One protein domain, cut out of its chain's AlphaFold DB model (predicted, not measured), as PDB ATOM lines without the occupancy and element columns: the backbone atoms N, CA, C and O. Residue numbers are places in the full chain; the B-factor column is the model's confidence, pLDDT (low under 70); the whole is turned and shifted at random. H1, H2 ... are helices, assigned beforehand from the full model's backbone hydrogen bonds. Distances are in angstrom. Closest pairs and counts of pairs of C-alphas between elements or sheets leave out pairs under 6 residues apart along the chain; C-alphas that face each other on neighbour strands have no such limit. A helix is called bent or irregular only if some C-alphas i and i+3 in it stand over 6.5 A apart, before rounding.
ATOM      1  N   LEU A   8     -56.706 111.173 186.147       49.91
ATOM      2  CA  LEU A   8     -56.429 112.588 186.440       49.91
ATOM      3  C   LEU A   8     -54.940 112.848 186.681       49.91
ATOM      4  O   LEU A   8     -54.434 113.892 186.277       49.91
ATOM      5  N   ARG A   9     -54.238 111.907 187.321       54.12
ATOM      6  CA  ARG A   9     -52.792 111.999 187.536       54.12
ATOM      7  C   ARG A   9     -52.038 111.867 186.214       54.12
ATOM      8  O   ARG A   9     -51.130 112.653 185.979       54.12
ATOM      9  N   ASP A  10     -52.452 110.957 185.341       56.69
ATOM     10  CA  ASP A  10     -51.886 110.808 184.000       56.69
ATOM     11  C   ASP A  10     -52.182 112.025 183.121       56.69
ATOM     12  O   ASP A  10     -51.296 112.477 182.408       56.69
ATOM     13  N   TYR A  11     -53.377 112.617 183.220       52.91
ATOM     14  CA  TYR A  11     -53.740 113.816 182.461       52.91
ATOM     15  C   TYR A  11     -52.975 115.059 182.925       52.91
ATOM     16  O   TYR A  11     -52.530 115.844 182.095       52.91
ATOM     17  N   LEU A  12     -52.791 115.241 184.239       56.00
ATOM     18  CA  LEU A  12     -51.965 116.322 184.793       56.00
ATOM     19  C   LEU A  12     -50.476 116.116 184.488       56.00
ATOM     20  O   LEU A  12     -49.756 117.086 184.273       56.00
ATOM     21  N   ASN A  13     -50.029 114.862 184.419       60.28
ATOM     22  CA  ASN A  13     -48.662 114.518 184.046       60.28
ATOM     23  C   ASN A  13     -48.439 114.465 182.528       60.28
ATOM     24  O   ASN A  13     -47.293 114.279 182.122       60.28
ATOM     25  N   ASP A  14     -49.473 114.576 181.693       67.62
ATOM     26  CA  ASP A  14     -49.375 114.633 180.230       67.62
ATOM     27  C   ASP A  14     -49.020 116.050 179.758       67.62
ATOM     28  O   ASP A  14     -49.409 117.047 180.367       67.62
ATOM     29  N   ASP A  15     -48.319 116.147 178.632       63.56
ATOM     30  CA  ASP A  15     -47.862 117.411 178.040       63.56
ATOM     31  C   ASP A  15     -49.049 118.339 177.705       63.56
ATOM     32  O   ASP A  15     -48.959 119.563 177.810       63.56
ATOM     33  N   ARG A  16     -50.220 117.766 177.383       63.00
ATOM     34  CA  ARG A  16     -51.464 118.536 177.226       63.00
ATOM     35  C   ARG A  16     -51.934 119.137 178.545       63.00
ATOM     36  O   ARG A  16     -52.361 120.288 178.560       63.00
ATOM     37  N   GLY A  17     -51.836 118.385 179.640       65.12
ATOM     38  CA  GLY A  17     -52.109 118.867 180.992       65.12
ATOM     39  C   GLY A  17     -51.244 120.065 181.365       65.12
ATOM     40  O   GLY A  17     -51.749 120.997 181.982       65.12
ATOM     41  N   GLN A  18     -49.993 120.094 180.896       68.75
ATOM     42  CA  GLN A  18     -49.080 121.221 181.100       68.75
ATOM     43  C   GLN A  18     -49.565 122.486 180.380       68.75
ATOM     44  O   GLN A  18     -49.622 123.540 181.001       68.75
ATOM     45  N   ILE A  19     -50.037 122.393 179.127       67.00
ATOM     46  CA  ILE A  19     -50.633 123.540 178.404       67.00
ATOM     47  C   ILE A  19     -51.854 124.094 179.155       67.00
ATOM     48  O   ILE A  19     -52.029 125.311 179.273       67.00
ATOM     49  N   TYR A  20     -52.716 123.210 179.668       71.06
ATOM     50  CA  TYR A  20     -53.868 123.623 180.474       71.06
ATOM     51  C   TYR A  20     -53.438 124.236 181.814       71.06
ATOM     52  O   TYR A  20     -54.027 125.236 182.229       71.06
ATOM     53  N   GLY A  21     -52.393 123.695 182.446       79.69
ATOM     54  CA  GLY A  21     -51.789 124.214 183.672       79.69
ATOM     55  C   GLY A  21     -51.205 125.613 183.488       79.69
ATOM     56  O   GLY A  21     -51.551 126.514 184.245       79.69
ATOM     57  N   THR A  22     -50.421 125.837 182.428       88.50
ATOM     58  CA  THR A  22     -49.856 127.155 182.100       88.50
ATOM     59  C   THR A  22     -50.944 128.200 181.904       88.50
ATOM     60  O   THR A  22     -50.858 129.295 182.449       88.50
ATOM     61  N   ARG A  23     -52.004 127.879 181.153       88.31
ATOM     62  CA  ARG A  23     -53.108 128.824 180.933       88.31
ATOM     63  C   ARG A  23     -53.872 129.130 182.210       88.31
ATOM     64  O   ARG A  23     -54.220 130.284 182.427       88.31
ATOM     65  N   ALA A  24     -54.142 128.122 183.036       88.50
ATOM     66  CA  ALA A  24     -54.807 128.328 184.318       88.50
ATOM     67  C   ALA A  24     -53.973 129.240 185.233       88.50
ATOM     68  O   ALA A  24     -54.503 130.230 185.734       88.50
ATOM     69  N   LEU A  25     -52.669 128.966 185.350       91.94
ATOM     70  CA  LEU A  25     -51.715 129.788 186.097       91.94
ATOM     71  C   LEU A  25     -51.712 131.242 185.610       91.94
ATOM     72  O   LEU A  25     -51.870 132.165 186.404       91.94
ATOM     73  N   LEU A  26     -51.578 131.457 184.300       94.25
ATOM     74  CA  LEU A  26     -51.518 132.801 183.723       94.25
ATOM     75  C   LEU A  26     -52.845 133.566 183.869       94.25
ATOM     76  O   LEU A  26     -52.827 134.773 184.094       94.25
ATOM     77  N   LEU A  27     -53.991 132.880 183.821       92.62
ATOM     78  CA  LEU A  27     -55.300 133.487 184.093       92.62
ATOM     79  C   LEU A  27     -55.470 133.884 185.566       92.62
ATOM     80  O   LEU A  27     -56.052 134.928 185.866       92.62
ATOM     81  N   ASP A  28     -54.992 133.057 186.495       91.62
ATOM     82  CA  ASP A  28     -54.966 133.399 187.920       91.62
ATOM     83  C   ASP A  28     -54.028 134.578 188.176       91.62
ATOM     84  O   ASP A  28     -54.376 135.501 188.919       91.62
ATOM     85  N   PHE A  29     -52.892 134.600 187.488       94.94
ATOM     86  CA  PHE A  29     -51.939 135.694 187.549       94.94
ATOM     87  C   PHE A  29     -52.515 137.002 187.004       94.94
ATOM     88  O   PHE A  29     -52.416 138.028 187.671       94.94
ATOM     89  N   ASP A  30     -53.218 136.979 185.871       94.19
ATOM     90  CA  ASP A  30     -53.907 138.161 185.339       94.19
ATOM     91  C   ASP A  30     -54.930 138.722 186.339       94.19
ATOM     92  O   ASP A  30     -55.017 139.938 186.547       94.19
ATOM     93  N   ARG A  31     -55.684 137.840 187.012       92.56
ATOM     94  CA  ARG A  31     -56.623 138.239 188.073       92.56
ATOM     95  C   ARG A  31     -55.910 138.856 189.268       92.56
ATOM     96  O   ARG A  31     -56.419 139.827 189.835       92.56
ATOM     97  N   TYR A  32     -54.755 138.320 189.652       94.06
ATOM     98  CA  TYR A  32     -53.926 138.915 190.691       94.06
ATOM     99  C   TYR A  32     -53.420 140.301 190.270       94.06
ATOM    100  O   TYR A  32     -53.663 141.280 190.975       94.06
ATOM    101  N   CYS A  33     -52.798 140.419 189.098       93.56
ATOM    102  CA  CYS A  33     -52.246 141.677 188.605       93.56
ATOM    103  C   CYS A  33     -53.302 142.778 188.499       93.56
ATOM    104  O   CYS A  33     -53.057 143.903 188.942       93.56
ATOM    105  N   HIS A  34     -54.481 142.460 187.956       92.50
ATOM    106  CA  HIS A  34     -55.518 143.455 187.715       92.50
ATOM    107  C   HIS A  34     -56.324 143.807 188.969       92.50
ATOM    108  O   HIS A  34     -56.581 144.987 189.196       92.50
ATOM    109  N   LEU A  35     -56.702 142.811 189.781       92.25
ATOM    110  CA  LEU A  35     -57.674 142.973 190.873       92.25
ATOM    111  C   LEU A  35     -57.069 142.833 192.278       92.25
ATOM    112  O   LEU A  35     -57.767 143.070 193.261       92.25
ATOM    113  N   GLY A  36     -55.816 142.392 192.399       89.50
ATOM    114  CA  GLY A  36     -55.211 142.039 193.686       89.50
ATOM    115  C   GLY A  36     -55.782 140.754 194.286       89.50
ATOM    116  O   GLY A  36     -55.685 140.538 195.495       89.50
ATOM    117  N   THR A  37     -56.414 139.909 193.461       88.56
ATOM    118  CA  THR A  37     -57.054 138.669 193.922       88.56
ATOM    119  C   THR A  37     -55.997 137.713 194.455       88.56
ATOM    120  O   THR A  37     -55.109 137.297 193.716       88.56
ATOM    121  N   ARG A  38     -56.099 137.347 195.731       85.56
ATOM    122  CA  ARG A  38     -55.204 136.366 196.350       85.56
ATOM    123  C   ARG A  38     -55.649 134.942 196.040       85.56
ATOM    124  O   ARG A  38     -56.820 134.695 195.748       85.56
ATOM    125  N   GLN A  39     -54.712 134.008 196.129       80.94
ATOM    126  CA  GLN A  39     -55.001 132.584 196.044       80.94
ATOM    127  C   GLN A  39     -55.925 132.134 197.188       80.94
ATOM    128  O   GLN A  39     -56.159 132.857 198.161       80.94
ATOM    129  N   ARG A  40     -56.467 130.913 197.081       77.44
ATOM    130  CA  ARG A  40     -57.407 130.354 198.074       77.44
ATOM    131  C   ARG A  40     -56.813 130.241 199.477       77.44
ATOM    132  O   ARG A  40     -57.555 130.314 200.449       77.44
ATOM    133  N   ASP A  41     -55.505 130.051 199.568       79.00
ATOM    134  CA  ASP A  41     -54.750 129.990 200.821       79.00
ATOM    135  C   ASP A  41     -54.367 131.382 201.364       79.00
ATOM    136  O   ASP A  41     -53.738 131.495 202.414       79.00
ATOM    137  N   GLY A  42     -54.774 132.453 200.675       77.38
ATOM    138  CA  GLY A  42     -54.502 133.833 201.054       77.38
ATOM    139  C   GLY A  42     -53.137 134.355 200.612       77.38
ATOM    140  O   GLY A  42     -52.801 135.488 200.970       77.38
ATOM    141  N   THR A  43     -52.365 133.587 199.837       83.31
ATOM    142  CA  THR A  43     -51.076 134.027 199.290       83.31
ATOM    143  C   THR A  43     -51.249 134.888 198.034       83.31
ATOM    144  O   THR A  43     -52.266 134.833 197.334       83.31
ATOM    145  N   ALA A  44     -50.275 135.759 197.775       85.00
ATOM    146  CA  ALA A  44     -50.224 136.564 196.559       85.00
ATOM    147  C   ALA A  44     -49.503 135.782 195.458       85.00
ATOM    148  O   ALA A  44     -48.440 135.213 195.705       85.00
ATOM    149  N   LEU A  45     -50.053 135.792 194.243       90.19
ATOM    150  CA  LEU A  45     -49.423 135.158 193.087       90.19
ATOM    151  C   LEU A  45     -48.409 136.127 192.461       90.19
ATOM    152  O   LEU A  45     -48.610 136.665 191.377       90.19
ATOM    153  N   GLU A  46     -47.347 136.417 193.212       91.00
ATOM    154  CA  GLU A  46     -46.270 137.310 192.779       91.00
ATOM    155  C   GLU A  46     -45.538 136.769 191.546       91.00
ATOM    156  O   GLU A  46     -45.508 135.563 191.299       91.00
ATOM    157  N   ILE A  47     -44.887 137.666 190.795       94.25
ATOM    158  CA  ILE A  47     -44.153 137.306 189.571       94.25
ATOM    159  C   ILE A  47     -43.146 136.181 189.827       94.25
ATOM    160  O   ILE A  47     -43.066 135.264 189.020       94.25
ATOM    161  N   SER A  48     -42.420 136.208 190.949       93.31
ATOM    162  CA  SER A  48     -41.443 135.165 191.284       93.31
ATOM    163  C   SER A  48     -42.076 133.777 191.403       93.31
ATOM    164  O   SER A  48     -41.506 132.810 190.919       93.31
ATOM    165  N   VAL A  49     -43.281 133.688 191.978       93.31
ATOM    166  CA  VAL A  49     -44.017 132.421 192.113       93.31
ATOM    167  C   VAL A  49     -44.392 131.887 190.733       93.31
ATOM    168  O   VAL A  49     -44.160 130.721 190.433       93.31
ATOM    169  N   VAL A  50     -44.902 132.756 189.856       95.56
ATOM    170  CA  VAL A  50     -45.251 132.379 188.478       95.56
ATOM    171  C   VAL A  50     -44.017 131.967 187.680       95.56
ATOM    172  O   VAL A  50     -44.085 131.018 186.906       95.56
ATOM    173  N   VAL A  51     -42.890 132.660 187.857       96.50
ATOM    174  CA  VAL A  51     -41.614 132.307 187.218       96.50
ATOM    175  C   VAL A  51     -41.183 130.905 187.641       96.50
ATOM    176  O   VAL A  51     -40.914 130.079 186.768       96.50
ATOM    177  N   ASP A  52     -41.174 130.617 188.943       94.88
ATOM    178  CA  ASP A  52     -40.791 129.305 189.471       94.88
ATOM    179  C   ASP A  52     -41.707 128.196 188.938       94.88
ATOM    180  O   ASP A  52     -41.222 127.167 188.464       94.88
ATOM    181  N   GLU A  53     -43.025 128.417 188.937       93.56
ATOM    182  CA  GLU A  53     -43.982 127.457 188.386       93.56
ATOM    183  C   GLU A  53     -43.779 127.244 186.878       93.56
ATOM    184  O   GLU A  53     -43.755 126.104 186.420       93.56
ATOM    185  N   LEU A  54     -43.556 128.298 186.086       96.06
ATOM    186  CA  LEU A  54     -43.285 128.167 184.649       96.06
ATOM    187  C   LEU A  54     -42.007 127.363 184.371       96.06
ATOM    188  O   LEU A  54     -42.001 126.525 183.466       96.06
ATOM    189  N   HIS A  55     -40.942 127.580 185.147       96.06
ATOM    190  CA  HIS A  55     -39.717 126.779 185.054       96.06
ATOM    191  C   HIS A  55     -39.956 125.320 185.455       96.06
ATOM    192  O   HIS A  55     -39.460 124.421 184.778       96.06
ATOM    193  N   GLN A  56     -40.768 125.062 186.484       93.31
ATOM    194  CA  GLN A  56     -41.161 123.700 186.862       93.31
ATOM    195  C   GLN A  56     -41.964 122.999 185.760       93.31
ATOM    196  O   GLN A  56     -41.687 121.838 185.466       93.31
ATOM    197  N   LEU A  57     -42.910 123.690 185.113       91.88
ATOM    198  CA  LEU A  57     -43.673 123.135 183.987       91.88
ATOM    199  C   LEU A  57     -42.737 122.770 182.821       91.88
ATOM    200  O   LEU A  57     -42.846 121.680 182.261       91.88
ATOM    201  N   VAL A  58     -41.774 123.635 182.481       93.81
ATOM    202  CA  VAL A  58     -40.783 123.352 181.424       93.81
ATOM    203  C   VAL A  58     -39.885 122.171 181.791       93.81
ATOM    204  O   VAL A  58     -39.725 121.264 180.976       93.81
ATOM    205  N   ALA A  59     -39.360 122.132 183.018       92.12
ATOM    206  CA  ALA A  59     -38.543 121.020 183.502       92.12
ATOM    207  C   ALA A  59     -39.329 119.698 183.523       92.12
ATOM    208  O   ALA A  59     -38.793 118.634 183.204       92.12
ATOM    209  N   GLN A  60     -40.623 119.748 183.851       89.06
ATOM    210  CA  GLN A  60     -41.491 118.580 183.826       89.06
ATOM    211  C   GLN A  60     -41.682 118.059 182.400       89.06
ATOM    212  O   GLN A  60     -41.554 116.851 182.187       89.06
ATOM    213  N   VAL A  61     -41.934 118.946 181.429       88.69
ATOM    214  CA  VAL A  61     -41.999 118.570 180.008       88.69
ATOM    215  C   VAL A  61     -40.671 117.957 179.566       88.69
ATOM    216  O   VAL A  61     -40.674 116.858 179.020       88.69
ATOM    217  N   GLU A  62     -39.538 118.595 179.873       90.06
ATOM    218  CA  GLU A  62     -38.202 118.085 179.537       90.06
ATOM    219  C   GLU A  62     -37.962 116.672 180.092       90.06
ATOM    220  O   GLU A  62     -37.603 115.756 179.347       90.06
ATOM    221  N   SER A  63     -38.243 116.465 181.382       86.69
ATOM    222  CA  SER A  63     -38.064 115.168 182.047       86.69
ATOM    223  C   SER A  63     -38.932 114.052 181.449       86.69
ATOM    224  O   SER A  63     -38.565 112.878 181.520       86.69
ATOM    225  N   ASN A  64     -40.054 114.405 180.816       82.06
ATOM    226  CA  ASN A  64     -40.983 113.466 180.194       82.06
ATOM    227  C   ASN A  64     -40.615 113.106 178.745       82.06
ATOM    228  O   ASN A  64     -41.159 112.129 178.222       82.06
ATOM    229  N   ILE A  65     -39.685 113.824 178.098       81.75
ATOM    230  CA  ILE A  65     -39.329 113.594 176.687       81.75
ATOM    231  C   ILE A  65     -38.779 112.178 176.484       81.75
ATOM    232  O   ILE A  65     -39.363 111.402 175.728       81.75
ATOM    233  N   ALA A  66     -37.687 111.816 177.161       73.94
ATOM    234  CA  ALA A  66     -37.031 110.523 176.950       73.94
ATOM    235  C   ALA A  66     -37.860 109.312 177.439       73.94
ATOM    236  O   ALA A  66     -37.985 108.347 176.683       73.94
ATOM    237  N   PRO A  67     -38.476 109.331 178.642       70.25
ATOM    238  CA  PRO A  67     -39.205 108.172 179.169       70.25
ATOM    239  C   PRO A  67     -40.470 107.802 178.390       70.25
ATOM    240  O   PRO A  67     -40.949 106.677 178.503       70.25
ATOM    241  N   ARG A  68     -41.039 108.739 177.620       64.56
ATOM    242  CA  ARG A  68     -42.314 108.556 176.905       64.56
ATOM    243  C   ARG A  68     -42.161 108.508 175.386       64.56
ATOM    244  O   ARG A  68     -43.150 108.610 174.649       64.56
ATOM    245  N   ALA A  69     -40.931 108.335 174.909       61.38
ATOM    246  CA  ALA A  69     -40.674 108.115 173.499       61.38
ATOM    247  C   ALA A  69     -41.415 106.842 173.026       61.38
ATOM    248  O   ALA A  69     -41.396 105.829 173.727       61.38
ATOM    249  N   PRO A  70     -42.082 106.856 171.855       60.59
ATOM    250  CA  PRO A  70     -42.063 107.904 170.831       60.59
ATOM    251  C   PRO A  70     -43.207 108.937 170.925       60.59
ATOM    252  O   PRO A  70     -43.225 109.876 170.135       60.59
ATOM    253  N   TYR A  71     -44.172 108.792 171.838       56.66
ATOM    254  CA  TYR A  71     -45.370 109.649 171.877       56.66
ATOM    255  C   TYR A  71     -45.083 111.072 172.390       56.66
ATOM    256  O   TYR A  71     -45.615 112.040 171.841       56.66
ATOM    257  N   SER A  72     -44.183 111.225 173.366       59.03
ATOM    258  CA  SER A  72     -43.727 112.537 173.871       59.03
ATOM    259  C   SER A  72     -43.031 113.389 172.819       59.03
ATOM    260  O   SER A  72     -43.058 114.611 172.891       59.03
ATOM    261  N   HIS A  73     -42.449 112.770 171.792       61.69
ATOM    262  CA  HIS A  73     -41.734 113.488 170.739       61.69
ATOM    263  C   HIS A  73     -42.668 114.380 169.905       61.69
ATOM    264  O   HIS A  73     -42.197 115.334 169.300       61.69
ATOM    265  N   ARG A  74     -43.981 114.108 169.875       66.12
ATOM    266  CA  ARG A  74     -44.974 115.005 169.255       66.12
ATOM    267  C   ARG A  74     -45.589 115.997 170.238       66.12
ATOM    268  O   ARG A  74     -45.877 117.119 169.835       66.12
ATOM    269  N   ASN A  75     -45.786 115.601 171.493       76.88
ATOM    270  CA  ASN A  75     -46.526 116.409 172.461       76.88
ATOM    271  C   ASN A  75     -45.640 117.419 173.212       76.88
ATOM    272  O   ASN A  75     -46.084 118.536 173.470       76.88
ATOM    273  N   ALA A  76     -44.379 117.085 173.497       84.81
ATOM    274  CA  ALA A  76     -43.453 117.987 174.175       84.81
ATOM    275  C   ALA A  76     -43.164 119.282 173.384       84.81
ATOM    276  O   ALA A  76     -43.227 120.353 173.986       84.81
ATOM    277  N   PRO A  77     -42.917 119.258 172.054       88.25
ATOM    278  CA  PRO A  77     -42.785 120.491 171.277       88.25
ATOM    279  C   PRO A  77     -44.047 121.357 171.331       88.25
ATOM    280  O   PRO A  77     -43.931 122.566 171.499       88.25
ATOM    281  N   ASP A  78     -45.239 120.758 171.234       88.44
ATOM    282  CA  ASP A  78     -46.513 121.485 171.329       88.44
ATOM    283  C   ASP A  78     -46.660 122.167 172.697       88.44
ATOM    284  O   ASP A  78     -47.004 123.347 172.774       88.44
ATOM    285  N   ALA A  79     -46.316 121.463 173.779       90.00
ATOM    286  CA  ALA A  79     -46.341 122.018 175.128       90.00
ATOM    287  C   ALA A  79     -45.335 123.159 175.316       90.00
ATOM    288  O   ALA A  79     -45.718 124.242 175.752       90.00
ATOM    289  N   LEU A  80     -44.074 122.960 174.922       93.31
ATOM    290  CA  LEU A  80     -43.020 123.976 175.009       93.31
ATOM    291  C   LEU A  80     -43.368 125.228 174.194       93.31
ATOM    292  O   LEU A  80     -43.243 126.354 174.677       93.31
ATOM    293  N   ILE A  81     -43.853 125.046 172.964       93.62
ATOM    294  CA  ILE A  81     -44.272 126.145 172.088       93.62
ATOM    295  C   ILE A  81     -45.529 126.818 172.632       93.62
ATOM    296  O   ILE A  81     -45.643 128.041 172.554       93.62
ATOM    297  N   GLY A  82     -46.452 126.051 173.211       92.62
ATOM    298  CA  GLY A  82     -47.626 126.557 173.908       92.62
ATOM    299  C   GLY A  82     -47.252 127.467 175.075       92.62
ATOM    300  O   GLY A  82     -47.720 128.604 175.114       92.62
ATOM    301  N   ILE A  83     -46.356 127.008 175.954       94.38
ATOM    302  CA  ILE A  83     -45.809 127.792 177.069       94.38
ATOM    303  C   ILE A  83     -45.160 129.067 176.536       94.38
ATOM    304  O   ILE A  83     -45.530 130.167 176.944       94.38
ATOM    305  N   LEU A  84     -44.241 128.947 175.574       95.88
ATOM    306  CA  LEU A  84     -43.543 130.104 175.024       95.88
ATOM    307  C   LEU A  84     -44.519 131.114 174.406       95.88
ATOM    308  O   LEU A  84     -44.422 132.306 174.684       95.88
ATOM    309  N   ARG A  85     -45.484 130.653 173.603       95.31
ATOM    310  CA  ARG A  85     -46.517 131.498 172.981       95.31
ATOM    311  C   ARG A  85     -47.338 132.256 174.016       95.31
ATOM    312  O   ARG A  85     -47.705 133.408 173.768       95.31
ATOM    313  N   ASP A  86     -47.667 131.613 175.127       94.62
ATOM    314  CA  ASP A  86     -48.525 132.204 176.142       94.62
ATOM    315  C   ASP A  86     -47.717 133.222 176.978       94.62
ATOM    316  O   ASP A  86     -48.169 134.358 177.140       94.62
ATOM    317  N   VAL A  87     -46.470 132.904 177.355       95.50
ATOM    318  CA  VAL A  87     -45.588 133.787 178.147       95.50
ATOM    319  C   VAL A  87     -45.109 135.019 177.363       95.50
ATOM    320  O   VAL A  87     -45.023 136.103 177.939       95.50
ATOM    321  N   VAL A  88     -44.862 134.942 176.045       95.69
ATOM    322  CA  VAL A  88     -44.423 136.130 175.266       95.69
ATOM    323  C   VAL A  88     -45.449 137.268 175.248       95.69
ATOM    324  O   VAL A  88     -45.097 138.412 174.960       95.69
ATOM    325  N   ASN A  89     -46.716 136.995 175.588       95.19
ATOM    326  CA  ASN A  89     -47.748 138.028 175.749       95.19
ATOM    327  C   ASN A  89     -47.507 138.938 176.960       95.19
ATOM    328  O   ASN A  89     -48.113 140.005 177.054       95.19
ATOM    329  N   TYR A  90     -46.609 138.529 177.855       96.00
ATOM    330  CA  TYR A  90     -46.283 139.221 179.091       96.00
ATOM    331  C   TYR A  90     -44.949 139.972 179.019       96.00
ATOM    332  O   TYR A  90     -44.390 140.332 180.052       96.00
ATOM    333  N   ASN A  91     -44.445 140.260 177.812       95.94
ATOM    334  CA  ASN A  91     -43.326 141.184 177.605       95.94
ATOM    335  C   ASN A  91     -43.777 142.650 177.720       95.94
ATOM    336  O   ASN A  91     -43.761 143.409 176.750       95.94
ATOM    337  N   ARG A  92     -44.261 143.012 178.908       94.56
ATOM    338  CA  ARG A  92     -44.784 144.330 179.290       94.56
ATOM    339  C   ARG A  92     -44.829 144.433 180.813       94.56
ATOM    340  O   ARG A  92     -44.789 143.408 181.485       94.56
ATOM    341  N   ASN A  93     -45.006 145.636 181.352       94.31
ATOM    342  CA  ASN A  93     -45.364 145.808 182.759       94.31
ATOM    343  C   ASN A  93     -46.756 145.200 183.035       94.31
ATOM    344  O   ASN A  93     -47.761 145.695 182.530       94.31
ATOM    345  N   VAL A  94     -46.813 144.127 183.825       94.44
ATOM    346  CA  VAL A  94     -48.050 143.370 184.106       94.44
ATOM    347  C   VAL A  94     -48.990 144.070 185.087       94.44
ATOM    348  O   VAL A  94     -50.175 143.761 185.122       94.44
ATOM    349  N   PHE A  95     -48.487 145.038 185.858       93.81
ATOM    350  CA  PHE A  95     -49.286 145.816 186.809       93.81
ATOM    351  C   PHE A  95     -49.765 147.155 186.238       93.81
ATOM    352  O   PHE A  95     -50.352 147.957 186.972       93.81
ATOM    353  N   ASP A  96     -49.505 147.432 184.960       91.12
ATOM    354  CA  ASP A  96     -49.999 148.646 184.319       91.12
ATOM    355  C   ASP A  96     -51.537 148.648 184.260       91.12
ATOM    356  O   ASP A  96     -52.163 147.644 183.920       91.12
ATOM    357  N   GLY A  97     -52.158 149.764 184.649       86.94
ATOM    358  CA  GLY A  97     -53.620 149.892 184.698       86.94
ATOM    359  C   GLY A  97     -54.338 148.998 185.724       86.94
ATOM    360  O   GLY A  97     -55.530 148.725 185.559       86.94
ATOM    361  N   ASN A  98     -53.652 148.519 186.768       91.06
ATOM    362  CA  ASN A  98     -54.296 147.744 187.835       91.06
ATOM    363  C   ASN A  98     -55.373 148.563 188.581       91.06
ATOM    364  O   ASN A  98     -55.219 149.767 188.784       91.06
ATOM    365  N   SER A  99     -56.461 147.913 189.014       89.88
ATOM    366  CA  SER A  99     -57.608 148.594 189.641       89.88
ATOM    367  C   SER A  99     -57.528 148.685 191.167       89.88
ATOM    368  O   SER A  99     -58.335 149.374 191.784       89.88
ATOM    369  N   TRP A 100     -56.596 147.964 191.787       90.06
ATOM    370  CA  TRP A 100     -56.468 147.838 193.244       90.06
ATOM    371  C   TRP A 100     -55.381 148.741 193.840       90.06
ATOM    372  O   TRP A 100     -55.144 148.718 195.046       90.06
ATOM    373  N   ASN A 111     -38.435 146.097 184.598       89.81
ATOM    374  CA  ASN A 111     -38.018 144.724 184.344       89.81
ATOM    375  C   ASN A 111     -38.548 143.757 185.408       89.81
ATOM    376  O   ASN A 111     -38.963 142.652 185.077       89.81
ATOM    377  N   ASP A 112     -38.590 144.190 186.668       91.94
ATOM    378  CA  ASP A 112     -39.142 143.406 187.785       91.94
ATOM    379  C   ASP A 112     -40.640 143.151 187.625       91.94
ATOM    380  O   ASP A 112     -41.159 142.144 188.090       91.94
ATOM    381  N   ARG A 113     -41.322 144.024 186.878       94.50
ATOM    382  CA  ARG A 113     -42.754 143.935 186.574       94.50
ATOM    383  C   ARG A 113     -43.051 143.307 185.211       94.50
ATOM    384  O   ARG A 113     -44.207 143.275 184.798       94.50
ATOM    385  N   ASN A 114     -42.037 142.839 184.490       96.06
ATOM    386  CA  ASN A 114     -42.182 142.205 183.184       96.06
ATOM    387  C   ASN A 114     -41.985 140.695 183.323       96.06
ATOM    388  O   ASN A 114     -40.853 140.221 183.396       96.06
ATOM    389  N   LEU A 115     -43.087 139.935 183.343       97.12
ATOM    390  CA  LEU A 115     -43.033 138.485 183.558       97.12
ATOM    391  C   LEU A 115     -42.171 137.787 182.500       97.12
ATOM    392  O   LEU A 115     -41.367 136.936 182.859       97.12
ATOM    393  N   PHE A 116     -42.274 138.153 181.217       97.50
ATOM    394  CA  PHE A 116     -41.439 137.517 180.192       97.50
ATOM    395  C   PHE A 116     -39.947 137.759 180.450       97.50
ATOM    396  O   PHE A 116     -39.158 136.820 180.368       97.50
ATOM    397  N   ALA A 117     -39.564 138.989 180.799       96.31
ATOM    398  CA  ALA A 117     -38.178 139.319 181.105       96.31
ATOM    399  C   ALA A 117     -37.663 138.591 182.360       96.31
ATOM    400  O   ALA A 117     -36.511 138.170 182.384       96.31
ATOM    401  N   GLN A 118     -38.516 138.403 183.369       97.19
ATOM    402  CA  GLN A 118     -38.176 137.632 184.569       97.19
ATOM    403  C   GLN A 118     -38.031 136.135 184.269       97.19
ATOM    404  O   GLN A 118     -37.080 135.512 184.731       97.19
ATOM    405  N   VAL A 119     -38.908 135.565 183.435       97.12
ATOM    406  CA  VAL A 119     -38.861 134.142 183.054       97.12
ATOM    407  C   VAL A 119     -37.583 133.800 182.290       97.12
ATOM    408  O   VAL A 119     -36.946 132.791 182.589       97.12
ATOM    409  N   ILE A 120     -37.180 134.634 181.325       96.75
ATOM    410  CA  ILE A 120     -35.926 134.416 180.584       96.75
ATOM    411  C   ILE A 120     -34.680 134.743 181.423       96.75
ATOM    412  O   ILE A 120     -33.573 134.369 181.038       96.75
ATOM    413  N   GLY A 121     -34.846 135.457 182.540       95.00
ATOM    414  CA  GLY A 121     -33.768 135.860 183.433       95.00
ATOM    415  C   GLY A 121     -32.712 136.729 182.743       95.00
ATOM    416  O   GLY A 121     -33.023 137.710 182.071       95.00
ATOM    417  N   GLN A 122     -31.442 136.369 182.940       95.12
ATOM    418  CA  GLN A 122     -30.278 137.094 182.420       95.12
ATOM    419  C   GLN A 122     -29.423 136.166 181.543       95.12
ATOM    420  O   GLN A 122     -28.360 135.717 181.981       95.12
ATOM    421  N   PRO A 123     -29.868 135.843 180.318       94.31
ATOM    422  CA  PRO A 123     -29.248 134.818 179.474       94.31
ATOM    423  C   PRO A 123     -27.778 135.099 179.137       94.31
ATOM    424  O   PRO A 123     -26.996 134.173 178.953       94.31
ATOM    425  N   GLU A 124     -27.360 136.364 179.078       93.62
ATOM    426  CA  GLU A 124     -25.955 136.738 178.874       93.62
ATOM    427  C   GLU A 124     -25.036 136.412 180.062       93.62
ATOM    428  O   GLU A 124     -23.819 136.380 179.888       93.62
ATOM    429  N   ILE A 125     -25.601 136.193 181.253       95.00
ATOM    430  CA  ILE A 125     -24.869 135.853 182.478       95.00
ATOM    431  C   ILE A 125     -25.053 134.370 182.803       95.00
ATOM    432  O   ILE A 125     -24.070 133.674 183.046       95.00
ATOM    433  N   SER A 126     -26.295 133.882 182.802       94.19
ATOM    434  CA  SER A 126     -26.611 132.495 183.160       94.19
ATOM    435  C   SER A 126     -26.263 131.499 182.055       94.19
ATOM    436  O   SER A 126     -26.025 130.330 182.346       94.19
ATOM    437  N   GLY A 127     -26.264 131.936 180.792       93.50
ATOM    438  CA  GLY A 127     -26.172 131.046 179.635       93.50
ATOM    439  C   GLY A 127     -27.405 130.155 179.438       93.50
ATOM    440  O   GLY A 127     -27.343 129.235 178.630       93.50
ATOM    441  N   GLN A 128     -28.494 130.414 180.167       94.12
ATOM    442  CA  GLN A 128     -29.761 129.690 180.072       94.12
ATOM    443  C   GLN A 128     -30.777 130.506 179.277       94.12
ATOM    444  O   GLN A 128     -30.862 131.726 179.422       94.12
ATOM    445  N   TYR A 129     -31.571 129.824 178.462       96.50
ATOM    446  CA  TYR A 129     -32.519 130.409 177.521       96.50
ATOM    447  C   TYR A 129     -33.924 129.802 177.660       96.50
ATOM    448  O   TYR A 129     -34.693 129.782 176.695       96.50
ATOM    449  N   PHE A 130     -34.283 129.347 178.866       95.81
ATOM    450  CA  PHE A 130     -35.620 128.850 179.204       95.81
ATOM    451  C   PHE A 130     -36.073 127.758 178.211       95.81
ATOM    452  O   PHE A 130     -35.340 126.807 177.949       95.81
ATOM    453  N   VAL A 131     -37.253 127.899 177.604       96.19
ATOM    454  CA  VAL A 131     -37.798 126.952 176.622       96.19
ATOM    455  C   VAL A 131     -36.852 126.706 175.440       96.19
ATOM    456  O   VAL A 131     -36.880 125.614 174.872       96.19
ATOM    457  N   LEU A 132     -36.008 127.671 175.050       96.25
ATOM    458  CA  LEU A 132     -35.107 127.474 173.910       96.25
ATOM    459  C   LEU A 132     -34.068 126.383 174.169       96.25
ATOM    460  O   LEU A 132     -33.739 125.677 173.222       96.25
ATOM    461  N   ASP A 133     -33.604 126.210 175.410       94.69
ATOM    462  CA  ASP A 133     -32.628 125.166 175.749       94.69
ATOM    463  C   ASP A 133     -33.217 123.776 175.487       94.69
ATOM    464  O   ASP A 133     -32.599 122.932 174.834       94.69
ATOM    465  N   VAL A 134     -34.467 123.574 175.913       93.62
ATOM    466  CA  VAL A 134     -35.180 122.305 175.730       93.62
ATOM    467  C   VAL A 134     -35.529 122.083 174.259       93.62
ATOM    468  O   VAL A 134     -35.338 120.985 173.735       93.62
ATOM    469  N   LEU A 135     -35.996 123.122 173.554       93.06
ATOM    470  CA  LEU A 135     -36.262 123.028 172.117       93.06
ATOM    471  C   LEU A 135     -34.994 122.666 171.339       93.06
ATOM    472  O   LEU A 135     -35.063 121.871 170.408       93.06
ATOM    473  N   GLU A 136     -33.837 123.207 171.716       91.38
ATOM    474  CA  GLU A 136     -32.567 122.943 171.041       91.38
ATOM    475  C   GLU A 136     -32.102 121.484 171.170       91.38
ATOM    476  O   GLU A 136     -31.414 120.984 170.273       91.38
ATOM    477  N   ALA A 137     -32.497 120.808 172.252       88.56
ATOM    478  CA  ALA A 137     -32.203 119.402 172.510       88.56
ATOM    479  C   ALA A 137     -33.119 118.429 171.738       88.56
ATOM    480  O   ALA A 137     -32.810 117.237 171.635       88.56
ATOM    481  N   LEU A 138     -34.235 118.906 171.176       86.38
ATOM    482  CA  LEU A 138     -35.165 118.063 170.427       86.38
ATOM    483  C   LEU A 138     -34.595 117.643 169.056       86.38
ATOM    484  O   LEU A 138     -33.926 118.424 168.376       86.38
ATOM    485  N   PRO A 139     -34.917 116.427 168.570       83.50
ATOM    486  CA  PRO A 139     -34.562 116.009 167.218       83.50
ATOM    487  C   PRO A 139     -35.092 116.970 166.142       83.50
ATOM    488  O   PRO A 139     -36.291 117.239 166.068       83.50
ATOM    489  N   ARG A 140     -34.216 117.397 165.222       82.69
ATOM    490  CA  ARG A 140     -34.541 118.356 164.142       82.69
ATOM    491  C   ARG A 140     -35.810 118.028 163.356       82.69
ATOM    492  O   ARG A 140     -36.571 118.915 162.985       82.69
ATOM    493  N   ALA A 141     -36.033 116.742 163.079       81.00
ATOM    494  CA  ALA A 141     -37.183 116.272 162.308       81.00
ATOM    495  C   ALA A 141     -38.527 116.651 162.952       81.00
ATOM    496  O   ALA A 141     -39.498 116.863 162.236       81.00
ATOM    497  N   ILE A 142     -38.564 116.770 164.280       81.12
ATOM    498  CA  ILE A 142     -39.762 117.115 165.044       81.12
ATOM    499  C   ILE A 142     -40.038 118.618 164.960       81.12
ATOM    500  O   ILE A 142     -41.167 119.018 164.703       81.12
ATOM    501  N   LEU A 143     -39.008 119.456 165.119       84.62
ATOM    502  CA  LEU A 143     -39.147 120.918 165.083       84.62
ATOM    503  C   LEU A 143     -39.598 121.448 163.717       84.62
ATOM    504  O   LEU A 143     -40.218 122.508 163.654       84.62
ATOM    505  N   ARG A 144     -39.338 120.701 162.634       84.38
ATOM    506  CA  ARG A 144     -39.758 121.050 161.265       84.38
ATOM    507  C   ARG A 144     -41.245 121.363 161.137       84.38
ATOM    508  O   ARG A 144     -41.602 122.304 160.441       84.38
ATOM    509  N   GLU A 145     -42.100 120.621 161.838       87.00
ATOM    510  CA  GLU A 145     -43.556 120.818 161.790       87.00
ATOM    511  C   GLU A 145     -44.001 122.148 162.441       87.00
ATOM    512  O   GLU A 145     -45.114 122.618 162.204       87.00
ATOM    513  N   TRP A 146     -43.125 122.791 163.221       89.38
ATOM    514  CA  TRP A 146     -43.448 123.938 164.071       89.38
ATOM    515  C   TRP A 146     -42.854 125.275 163.607       89.38
ATOM    516  O   TRP A 146     -43.094 126.306 164.244       89.38
ATOM    517  N   GLU A 147     -42.133 125.289 162.479       91.00
ATOM    518  CA  GLU A 147     -41.531 126.492 161.881       91.00
ATOM    519  C   GLU A 147     -42.454 127.727 161.880       91.00
ATOM    520  O   GLU A 147     -42.061 128.763 162.430       91.00
ATOM    521  N   PRO A 148     -43.689 127.671 161.329       91.56
ATOM    522  CA  PRO A 148     -44.522 128.867 161.210       91.56
ATOM    523  C   PRO A 148     -44.944 129.432 162.570       91.56
ATOM    524  O   PRO A 148     -45.139 130.643 162.710       91.56
ATOM    525  N   GLN A 149     -45.072 128.572 163.582       93.38
ATOM    526  CA  GLN A 149     -45.472 128.982 164.922       93.38
ATOM    527  C   GLN A 149     -44.306 129.654 165.639       93.38
ATOM    528  O   GLN A 149     -44.463 130.763 166.147       93.38
ATOM    529  N   LEU A 150     -43.121 129.045 165.599       94.38
ATOM    530  CA  LEU A 150     -41.911 129.618 166.186       94.38
ATOM    531  C   LEU A 150     -41.544 130.962 165.538       94.38
ATOM    532  O   LEU A 150     -41.238 131.925 166.241       94.38
ATOM    533  N   ALA A 151     -41.658 131.067 164.210       92.94
ATOM    534  CA  ALA A 151     -41.429 132.316 163.487       92.94
ATOM    535  C   ALA A 151     -42.419 133.416 163.903       92.94
ATOM    536  O   ALA A 151     -42.028 134.563 164.127       92.94
ATOM    537  N   THR A 152     -43.704 133.066 164.033       94.56
ATOM    538  CA  THR A 152     -44.753 133.978 164.511       94.56
ATOM    539  C   THR A 152     -44.478 134.458 165.936       94.56
ATOM    540  O   THR A 152     -44.567 135.656 166.202       94.56
ATOM    541  N   ILE A 153     -44.110 133.546 166.838       95.56
ATOM    542  CA  ILE A 153     -43.773 133.868 168.230       95.56
ATOM    543  C   ILE A 153     -42.581 134.826 168.273       95.56
ATOM    544  O   ILE A 153     -42.682 135.880 168.896       95.56
ATOM    545  N   MET A 154     -41.484 134.516 167.572       94.69
ATOM    546  CA  MET A 154     -40.282 135.355 167.572       94.69
ATOM    547  C   MET A 154     -40.582 136.782 167.092       94.69
ATOM    548  O   MET A 154     -40.136 137.745 167.711       94.69
ATOM    549  N   ARG A 155     -41.384 136.938 166.027       92.69
ATOM    550  CA  ARG A 155     -41.774 138.256 165.487       92.69
ATOM    551  C   ARG A 155     -42.622 139.088 166.450       92.69
ATOM    552  O   ARG A 155     -42.655 140.307 166.312       92.69
ATOM    553  N   LYS A 156     -43.324 138.452 167.388       93.69
ATOM    554  CA  LYS A 156     -44.178 139.133 168.368       93.69
ATOM    555  C   LYS A 156     -43.380 139.772 169.506       93.69
ATOM    556  O   LYS A 156     -43.861 140.711 170.135       93.69
ATOM    557  N   ILE A 157     -42.184 139.263 169.790       94.00
ATOM    558  CA  ILE A 157     -41.374 139.727 170.915       94.00
ATOM    559  C   ILE A 157     -40.683 141.039 170.529       94.00
ATOM    560  O   ILE A 157     -39.763 141.068 169.713       94.00
ATOM    561  N   SER A 158     -41.100 142.131 171.162       91.81
ATOM    562  CA  SER A 158     -40.412 143.421 171.068       91.81
ATOM    563  C   SER A 158     -39.157 143.442 171.945       91.81
ATOM    564  O   SER A 158     -39.177 142.984 173.087       91.81
ATOM    565  N   VAL A 159     -38.064 144.021 171.447       92.06
ATOM    566  CA  VAL A 159     -36.843 144.212 172.246       92.06
ATOM    567  C   VAL A 159     -37.089 145.309 173.285       92.06
ATOM    568  O   VAL A 159     -37.154 146.483 172.931       92.06
ATOM    569  N   SER A 160     -37.227 144.925 174.553       87.69
ATOM    570  CA  SER A 160     -37.462 145.839 175.681       87.69
ATOM    571  C   SER A 160     -36.193 146.130 176.488       87.69
ATOM    572  O   SER A 160     -36.026 147.231 177.003       87.69
ATOM    573  N   ASN A 161     -35.267 145.173 176.571       90.44
ATOM    574  CA  ASN A 161     -34.010 145.294 177.311       90.44
ATOM    575  C   ASN A 161     -32.909 144.399 176.698       90.44
ATOM    576  O   ASN A 161     -33.118 143.725 175.683       90.44
ATOM    577  N   GLN A 162     -31.723 144.402 177.316       93.38
ATOM    578  CA  GLN A 162     -30.588 143.589 176.871       93.38
ATOM    579  C   GLN A 162     -30.838 142.078 177.020       93.38
ATOM    580  O   GLN A 162     -30.489 141.334 176.107       93.38
ATOM    581  N   HIS A 163     -31.495 141.624 178.091       94.00
ATOM    582  CA  HIS A 163     -31.820 140.209 178.317       94.00
ATOM    583  C   HIS A 163     -32.686 139.635 177.184       94.00
ATOM    584  O   HIS A 163     -32.341 138.635 176.554       94.00
ATOM    585  N   VAL A 164     -33.766 140.342 176.829       95.00
ATOM    586  CA  VAL A 164     -34.668 139.992 175.722       95.00
ATOM    587  C   VAL A 164     -33.935 140.016 174.385       95.00
ATOM    588  O   VAL A 164     -34.183 139.170 173.526       95.00
ATOM    589  N   ARG A 165     -33.000 140.955 174.196       95.25
ATOM    590  CA  ARG A 165     -32.166 141.007 172.989       95.25
ATOM    591  C   ARG A 165     -31.302 139.757 172.851       95.25
ATOM    592  O   ARG A 165     -31.292 139.155 171.780       95.25
ATOM    593  N   THR A 166     -30.593 139.376 173.909       96.19
ATOM    594  CA  THR A 166     -29.740 138.182 173.933       96.19
ATOM    595  C   THR A 166     -30.568 136.920 173.681       96.19
ATOM    596  O   THR A 166     -30.194 136.079 172.861       96.19
ATOM    597  N   TYR A 167     -31.740 136.823 174.312       97.00
ATOM    598  CA  TYR A 167     -32.688 135.733 174.093       97.00
ATOM    599  C   TYR A 167     -33.153 135.651 172.632       97.00
ATOM    600  O   TYR A 167     -33.105 134.587 172.017       97.00
ATOM    601  N   LEU A 168     -33.541 136.781 172.031       96.19
ATOM    602  CA  LEU A 168     -33.967 136.843 170.629       96.19
ATOM    603  C   LEU A 168     -32.856 136.466 169.648       96.19
ATOM    604  O   LEU A 168     -33.134 135.823 168.637       96.19
ATOM    605  N   GLN A 169     -31.603 136.821 169.940       95.69
ATOM    606  CA  GLN A 169     -30.459 136.391 169.135       95.69
ATOM    607  C   GLN A 169     -30.291 134.869 169.171       95.69
ATOM    608  O   GLN A 169     -30.070 134.258 168.122       95.69
ATOM    609  N   ARG A 170     -30.448 134.241 170.347       96.12
ATOM    610  CA  ARG A 170     -30.433 132.775 170.464       96.12
ATOM    611  C   ARG A 170     -31.607 132.145 169.722       96.12
ATOM    612  O   ARG A 170     -31.404 131.180 168.991       96.12
ATOM    613  N   PHE A 171     -32.799 132.725 169.839       96.12
ATOM    614  CA  PHE A 171     -33.984 132.245 169.130       96.12
ATOM    615  C   PHE A 171     -33.776 132.296 167.608       96.12
ATOM    616  O   PHE A 171     -33.978 131.304 166.912       96.12
ATOM    617  N   GLN A 172     -33.272 133.413 167.085       94.12
ATOM    618  CA  GLN A 172     -32.958 133.556 165.664       94.12
ATOM    619  C   GLN A 172     -31.906 132.534 165.203       94.12
ATOM    620  O   GLN A 172     -32.040 131.952 164.126       94.12
ATOM    621  N   ALA A 173     -30.870 132.292 166.012       93.44
ATOM    622  CA  ALA A 173     -29.846 131.293 165.713       93.44
ATOM    623  C   ALA A 173     -30.424 129.870 165.664       93.44
ATOM    624  O   ALA A 173     -30.094 129.124 164.741       93.44
ATOM    625  N   LEU A 174     -31.318 129.520 166.595       93.00
ATOM    626  CA  LEU A 174     -32.049 128.251 166.584       93.00
ATOM    627  C   LEU A 174     -32.849 128.100 165.283       93.00
ATOM    628  O   LEU A 174     -32.686 127.105 164.582       93.00
ATOM    629  N   LEU A 175     -33.646 129.105 164.906       92.12
ATOM    630  CA  LEU A 175     -34.447 129.039 163.678       92.12
ATOM    631  C   LEU A 175     -33.577 128.912 162.423       92.12
ATOM    632  O   LEU A 175     -33.821 128.050 161.588       92.12
ATOM    633  N   ASN A 176     -32.517 129.711 162.296       90.75
ATOM    634  CA  ASN A 176     -31.629 129.631 161.133       90.75
ATOM    635  C   ASN A 176     -30.883 128.289 161.036       90.75
ATOM    636  O   ASN A 176     -30.544 127.854 159.934       90.75
ATOM    637  N   ARG A 177     -30.616 127.634 162.172       89.75
ATOM    638  CA  ARG A 177     -29.986 126.311 162.213       89.75
ATOM    639  C   ARG A 177     -30.952 125.202 161.801       89.75
ATOM    640  O   ARG A 177     -30.546 124.283 161.090       89.75
ATOM    641  N   GLU A 178     -32.193 125.269 162.274       88.62
ATOM    642  CA  GLU A 178     -33.190 124.213 162.067       88.62
ATOM    643  C   GLU A 178     -33.931 124.336 160.726       88.62
ATOM    644  O   GLU A 178     -34.269 123.317 160.115       88.62
ATOM    645  N   PHE A 179     -34.091 125.560 160.214       87.62
ATOM    646  CA  PHE A 179     -34.745 125.852 158.934       87.62
ATOM    647  C   PHE A 179     -33.819 126.714 158.049       87.62
ATOM    648  O   PHE A 179     -33.955 127.938 157.951       87.62
TER     649      PHE A 179
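What this domain is: This is residues 8 to 100 and 111 to 179 of the 207 residues of an uncharacterized protein of Emergomyces africanus (UniProt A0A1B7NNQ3). Three long helices, H2, H3 and H4, stand side by side as an up-and-down bundle, and the helical hairpin of H8 and H9 packs on H4 through H8. The short H7 sits between H4 and H9, H5 bridges H3, H4 and H9 at one end, and H6 packs on H9. The printed part has 162 residues with nine named helices, H1 to H9 in chain order, and no named strand; its class is all helix. It is compact, with a radius of gyration of the C-alphas of 16.0 A and spans of 48 by 41 by 27 A.

Where its parts are: H1, residues 8 to 12, begins at C-alpha 8 (-56.429, 112.588, 186.440). H2 is residues 15 to 35, 30.2 A long, and H3 is residues 47 to 65, 27.4 A. H4, residues 72 to 90, is 27.3 A long and neither bent nor irregular, but only just: C-alphas 74 and 77 are 6.2 A apart. H5 is residues 115 to 120, beginning at C-alpha 115 (-43.033, 138.485, 183.558); H6 is residues 123 to 126 and H7 residues 131 to 137. H8, residues 140 to 156, is 23.3 A long and irregular, with C-alphas 145 and 148 8.1 A apart and a kink of 64 degrees near residue 147. H9, residues 162 to 178, is 24.5 A long and ends at C-alpha 178 (-33.190, 124.213, 162.067).

How they stand to each other: H2 and H3 form a helical hairpin at a shallow tilt of 5 degrees, opposite ways; their closest C-alphas are Asp 15 and Val 61, 6.3 A. H3 and H4 form another, at 16 degrees, closest at Ile 65 and Ser 72, 5.3 A. H4 is the hub, touching five helices. It touches H8 at a shallow tilt of 8 degrees, the same way, closest at Arg 85 and Ile 153, 6.0 A. With residues 77 to 84 alone it touches H7, closest at Leu 80 and Val 131, 6.2 A. H8 and H9 form a hairpin, closest at Arg 140 and Glu 178, 6.4 A, with a steep tilt of 37 degrees, only just past shallow. H5 touches H3 at a steep tilt of 46 degrees, closest at Val 51 and Val 119, 5.3 A. H6 touches H9, closest at Pro 123 and His 163, 6.1 A. H1 and H2 only just touch, only at the corner, with 3 pairs of C-alphas within 8 A, closest at Tyr 11 and Gly 17, 5.5 A. H4 and H9 are apart. Each O i to N i+4 pair is within hydrogen-bond range in H1, H2, H3, H5, H7 and H9, against 11 of 15 in H4 and 8 of 13 in H8; H6 is too short for such a pair.

The domain as a whole: The C-alphas farthest apart, those of Trp 100 and Ala 141, are 48.2 A apart. Residues 101 to 110 are not printed, and C-alphas 100 and 111 are 20.7 A apart across this cut. The link from H2 to H3, 11 residues, is long. The mean pLDDT of the printed part is 87.6; residues 8 to 19 and 68 to 74 are under 70.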